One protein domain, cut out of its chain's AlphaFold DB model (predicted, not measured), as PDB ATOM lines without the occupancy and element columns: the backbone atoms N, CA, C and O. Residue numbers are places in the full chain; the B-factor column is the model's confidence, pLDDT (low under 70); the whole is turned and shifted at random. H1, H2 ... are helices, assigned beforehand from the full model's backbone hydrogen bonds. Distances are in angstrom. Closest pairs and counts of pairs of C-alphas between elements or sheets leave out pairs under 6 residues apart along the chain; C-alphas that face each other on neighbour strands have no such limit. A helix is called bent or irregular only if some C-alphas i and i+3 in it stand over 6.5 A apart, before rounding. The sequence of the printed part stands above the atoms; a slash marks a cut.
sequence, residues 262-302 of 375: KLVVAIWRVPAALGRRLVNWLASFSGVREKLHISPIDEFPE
ATOM      1  N   LYS A 262     177.206 138.388 158.638       75.00
ATOM      2  CA  LYS A 262     177.211 138.258 157.170       75.00
ATOM      3  C   LYS A 262     178.626 137.975 156.634       75.00
ATOM      4  O   LYS A 262     178.787 137.106 155.777       75.00
ATOM      5  N   LEU A 263     179.660 138.627 157.177       78.19
ATOM      6  CA  LEU A 263     181.065 138.376 156.823       78.19
ATOM      7  C   LEU A 263     181.504 136.945 157.181       78.19
ATOM      8  O   LEU A 263     182.102 136.265 156.350       78.19
ATOM      9  N   VAL A 264     181.197 136.468 158.390       79.06
ATOM     10  CA  VAL A 264     181.539 135.102 158.825       79.06
ATOM     11  C   VAL A 264     180.850 134.068 157.934       79.06
ATOM     12  O   VAL A 264     181.509 133.144 157.455       79.06
ATOM     13  N   VAL A 265     179.561 134.249 157.637       77.88
ATOM     14  CA  VAL A 265     178.827 133.375 156.708       77.88
ATOM     15  C   VAL A 265     179.462 133.405 155.315       77.88
ATOM     16  O   VAL A 265     179.647 132.351 154.705       77.88
ATOM     17  N   ALA A 266     179.862 134.578 154.818       74.44
ATOM     18  CA  ALA A 266     180.541 134.703 153.529       74.44
ATOM     19  C   ALA A 266     181.889 133.963 153.506       74.44
ATOM     20  O   ALA A 266     182.175 133.252 152.542       74.44
ATOM     21  N   ILE A 267     182.683 134.056 154.578       78.31
ATOM     22  CA  ILE A 267     183.950 133.322 154.714       78.31
ATOM     23  C   ILE A 267     183.700 131.810 154.687       78.31
ATOM     24  O   ILE A 267     184.416 131.097 153.989       78.31
ATOM     25  N   TRP A 268     182.662 131.314 155.366       76.81
ATOM     26  CA  TRP A 268     182.297 129.891 155.364       76.81
ATOM     27  C   TRP A 268     181.750 129.391 154.018       76.81
ATOM     28  O   TRP A 268     181.947 128.226 153.662       76.81
ATOM     29  N   ARG A 269     181.120 130.265 153.224       75.44
ATOM     30  CA  ARG A 269     180.660 129.927 151.866       75.44
ATOM     31  C   ARG A 269     181.822 129.671 150.901       75.44
ATOM     32  O   ARG A 269     181.654 128.883 149.972       75.44
ATOM     33  N   VAL A 270     182.999 130.271 151.117       74.38
ATOM     34  CA  VAL A 270     184.158 130.103 150.220       74.38
ATOM     35  C   VAL A 270     184.683 128.652 150.212       74.38
ATOM     36  O   VAL A 270     184.722 128.071 149.125       74.38
ATOM     37  N   PRO A 271     185.012 128.005 151.353       79.75
ATOM     38  CA  PRO A 271     185.389 126.591 151.388       79.75
ATOM     39  C   PRO A 271     184.293 125.660 150.873       79.75
ATOM     40  O   PRO A 271     184.602 124.707 150.163       79.75
ATOM     41  N   ALA A 272     183.022 125.938 151.181       75.19
ATOM     42  CA  ALA A 272     181.897 125.128 150.708       75.19
ATOM     43  C   ALA A 272     181.763 125.177 149.174       75.19
ATOM     44  O   ALA A 272     181.620 124.140 148.523       75.19
ATOM     45  N   ALA A 273     181.899 126.364 148.574       76.50
ATOM     46  CA  ALA A 273     181.907 126.533 147.124       76.50
ATOM     47  C   ALA A 273     183.135 125.879 146.469       76.50
ATOM     48  O   ALA A 273     183.015 125.285 145.391       76.50
ATOM     49  N   LEU A 274     184.306 125.957 147.116       80.00
ATOM     50  CA  LEU A 274     185.530 125.300 146.654       80.00
ATOM     51  C   LEU A 274     185.390 123.773 146.696       80.00
ATOM     52  O   LEU A 274     185.677 123.108 145.704       80.00
ATOM     53  N   GLY A 275     184.883 123.234 147.807       81.44
ATOM     54  CA  GLY A 275     184.599 121.813 147.992       81.44
ATOM     55  C   GLY A 275     183.606 121.295 146.957       81.44
ATOM     56  O   GLY A 275     183.870 120.276 146.326       81.44
ATOM     57  N   ARG A 276     182.530 122.044 146.675       79.56
ATOM     58  CA  ARG A 276     181.577 121.711 145.602       79.56
ATOM     59  C   ARG A 276     182.253 121.646 144.239       79.56
ATOM     60  O   ARG A 276     182.054 120.684 143.505       79.56
ATOM     61  N   ARG A 277     183.060 122.653 143.886       81.31
ATOM     62  CA  ARG A 277     183.804 122.645 142.615       81.31
ATOM     63  C   ARG A 277     184.725 121.432 142.525       81.31
ATOM     64  O   ARG A 277     184.796 120.826 141.464       81.31
ATOM     65  N   LEU A 278     185.374 121.063 143.625       82.56
ATOM     66  CA  LEU A 278     186.295 119.931 143.683       82.56
ATOM     67  C   LEU A 278     185.566 118.583 143.564       82.56
ATOM     68  O   LEU A 278     186.006 117.724 142.807       82.56
ATOM     69  N   VAL A 279     184.420 118.423 144.232       82.69
ATOM     70  CA  VAL A 279     183.553 117.234 144.135       82.69
ATOM     71  C   VAL A 279     182.938 117.108 142.740       82.69
ATOM     72  O   VAL A 279     183.007 116.035 142.150       82.69
ATOM     73  N   ASN A 280     182.410 118.194 142.171       84.06
ATOM     74  CA  ASN A 280     181.839 118.186 140.820       84.06
ATOM     75  C   ASN A 280     182.925 117.954 139.752       84.06
ATOM     76  O   ASN A 280     182.685 117.255 138.770       84.06
ATOM     77  N   TRP A 281     184.141 118.470 139.963       86.94
ATOM     78  CA  TRP A 281     185.301 118.163 139.125       86.94
ATOM     79  C   TRP A 281     185.707 116.685 139.241       86.94
ATOM     80  O   TRP A 281     185.879 116.027 138.220       86.94
ATOM     81  N   LEU A 282     185.773 116.114 140.449       81.50
ATOM     82  CA  LEU A 282     186.040 114.681 140.652       81.50
ATOM     83  C   LEU A 282     184.964 113.789 140.014       81.50
ATOM     84  O   LEU A 282     185.291 112.782 139.387       81.50
ATOM     85  N   ALA A 283     183.692 114.181 140.115       78.56
ATOM     86  CA  ALA A 283     182.564 113.473 139.514       78.56
ATOM     87  C   ALA A 283     182.562 113.526 137.973       78.56
ATOM     88  O   ALA A 283     181.881 112.716 137.341       78.56
ATOM     89  N   SER A 284     183.336 114.430 137.359       83.50
ATOM     90  CA  SER A 284     183.499 114.486 135.900       83.50
ATOM     91  C   SER A 284     184.357 113.340 135.337       83.50
ATOM     92  O   SER A 284     184.251 113.019 134.153       83.50
ATOM     93  N   PHE A 285     185.154 112.667 136.177       86.00
ATOM     94  CA  PHE A 285     185.951 111.504 135.781       86.00
ATOM     95  C   PHE A 285     185.171 110.200 136.006       86.00
ATOM     96  O   PHE A 285     184.974 109.765 137.143       86.00
ATOM     97  N   SER A 286     184.774 109.528 134.922       79.31
ATOM     98  CA  SER A 286     183.928 108.320 134.950       79.31
ATOM     99  C   SER A 286     184.474 107.194 135.840       79.31
ATOM    100  O   SER A 286     183.737 106.652 136.657       79.31
ATOM    101  N   GLY A 287     185.777 106.901 135.765       82.88
ATOM    102  CA  GLY A 287     186.399 105.827 136.553       82.88
ATOM    103  C   GLY A 287     186.500 106.103 138.061       82.88
ATOM    104  O   GLY A 287     186.584 105.169 138.856       82.88
ATOM    105  N   VAL A 288     186.485 107.375 138.468       73.94
ATOM    106  CA  VAL A 288     186.478 107.785 139.883       73.94
ATOM    107  C   VAL A 288     185.046 107.817 140.407       73.94
ATOM    108  O   VAL A 288     184.771 107.310 141.494       73.94
ATOM    109  N   ARG A 289     184.120 108.342 139.600       78.38
ATOM    110  CA  ARG A 289     182.684 108.385 139.887       78.38
ATOM    111  C   ARG A 289     182.104 106.997 140.160       78.38
ATOM    112  O   ARG A 289     181.372 106.826 141.129       78.38
ATOM    113  N   GLU A 290     182.456 106.017 139.334       79.94
ATOM    114  CA  GLU A 290     181.940 104.649 139.433       79.94
ATOM    115  C   GLU A 290     182.503 103.894 140.648       79.94
ATOM    116  O   GLU A 290     181.782 103.133 141.285       79.94
ATOM    117  N   LYS A 291     183.760 104.164 141.036       83.06
ATOM    118  CA  LYS A 291     184.399 103.552 142.216       83.06
ATOM    119  C   LYS A 291     183.983 104.170 143.547       83.06
ATOM    120  O   LYS A 291     183.997 103.479 144.560       83.06
ATOM    121  N   LEU A 292     183.685 105.469 143.566       79.38
ATOM    122  CA  LEU A 292     183.364 106.207 144.792       79.38
ATOM    123  C   LEU A 292     181.864 106.500 144.951       79.38
ATOM    124  O   LEU A 292     181.476 107.088 145.955       79.38
ATOM    125  N   HIS A 293     181.028 106.112 143.981       79.81
ATOM    126  CA  HIS A 293     179.579 106.356 143.970       79.81
ATOM    127  C   HIS A 293     179.187 107.829 144.216       79.81
ATOM    128  O   HIS A 293     178.177 108.125 144.851       79.81
ATOM    129  N   ILE A 294     179.984 108.775 143.710       79.50
ATOM    130  CA  ILE A 294     179.759 110.214 143.912       79.50
ATOM    131  C   ILE A 294     178.776 110.735 142.856       79.50
ATOM    132  O   ILE A 294     178.927 110.460 141.664       79.50
ATOM    133  N   SER A 295     177.790 111.524 143.281       78.12
ATOM    134  CA  SER A 295     176.885 112.263 142.391       78.12
ATOM    135  C   SER A 295     177.171 113.768 142.470       78.12
ATOM    136  O   SER A 295     177.580 114.237 143.535       78.12
ATOM    137  N   PRO A 296     177.007 114.525 141.368       75.00
ATOM    138  CA  PRO A 296     177.162 115.975 141.396       75.00
ATOM    139  C   PRO A 296     176.135 116.605 142.342       75.00
ATOM    140  O   PRO A 296     175.004 116.134 142.452       75.00
ATOM    141  N   ILE A 297     176.560 117.651 143.049       78.19
ATOM    142  CA  ILE A 297     175.704 118.405 143.969       78.19
ATOM    143  C   ILE A 297     175.259 119.673 143.240       78.19
ATOM    144  O   ILE A 297     176.082 120.571 143.020       78.19
ATOM    145  N   ASP A 298     173.978 119.723 142.871       70.12
ATOM    146  CA  ASP A 298     173.403 120.816 142.079       70.12
ATOM    147  C   ASP A 298     172.940 121.996 142.956       70.12
ATOM    148  O   ASP A 298     173.216 123.146 142.615       70.12
ATOM    149  N   GLU A 299     172.381 121.748 144.149       61.88
ATOM    150  CA  GLU A 299     171.917 122.804 145.064       61.88
ATOM    151  C   GLU A 299     172.281 122.527 146.531       61.88
ATOM    152  O   GLU A 299     172.221 121.396 147.012       61.88
ATOM    153  N   PHE A 300     172.671 123.585 147.250       58.66
ATOM    154  CA  PHE A 300     172.715 123.583 148.714       58.66
ATOM    155  C   PHE A 300     171.404 124.185 149.227       58.66
ATOM    156  O   PHE A 300     170.945 125.159 148.630       58.66
ATOM    157  N   PRO A 301     170.840 123.695 150.345       60.72
ATOM    158  CA  PRO A 301     169.784 124.423 151.031       60.72
ATOM    159  C   PRO A 301     170.291 125.831 151.358       60.72
ATOM    160  O   PRO A 301     171.355 125.988 151.968       60.72
ATOM    161  N   GLU A 302     169.562 126.851 150.907       58.09
ATOM    162  CA  GLU A 302     169.870 128.234 151.247       58.09
ATOM    163  C   GLU A 302     169.837 128.371 152.768       58.09
ATOM    164  O   GLU A 302     168.832 128.103 153.426       58.09
TER     165      GLU A 302
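What this domain is: This is residues 262 to 302 of the 375 residues of an uncharacterized protein of Chloroflexi bacterium (UniProt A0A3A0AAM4). One long helix, H1, makes the length of a thin rod; at its far end the short helix H2 turns a corner, and residues 293 to 302 fold back along H1 without a named element. Residues 262 to 271, of H1, stick out free. The printed part has 41 residues, with H1 then H2 and no named strand; it is all helix and loose, with a radius of gyration of the C-alphas of 12.5 A and spans of 39 by 16 by 12 A.

How they stand to each other: Start with H1, residues 262 to 283, and go through a tight link to H2, residues 286 to 292. They only just touch, with 3 pairs of C-alphas within 8 A, only at the corner by their link, H1 with residues 282 to 283 alone. Look at the closest C-alphas, those of Ala 283 and Arg 289, 5.1 A apart. The lines stand at a steep tilt of 66 degrees, opposite ways. O i to N i+4 pairs are within hydrogen-bond range in 16 of 18 for H1 and 2 of 3 for H2.

Where its parts are: Find C-alpha 262 at (177.211, 138.258, 157.170); from there H1 runs 30.9 A to C-alpha 283. H1 is neither bent nor irregular, but only just: C-alphas 268 and 271 are 6.0 A apart. H2 runs 10.1 A, ending at C-alpha 292, (183.364, 106.207, 144.792).

The domain as a whole: The C-alphas farthest apart, of Lys 262 and Gly 287, are 39.5 A apart. The printed part has no cut. Its mean pLDDT is 77.2; look for values under 70 at residues 299 to 302.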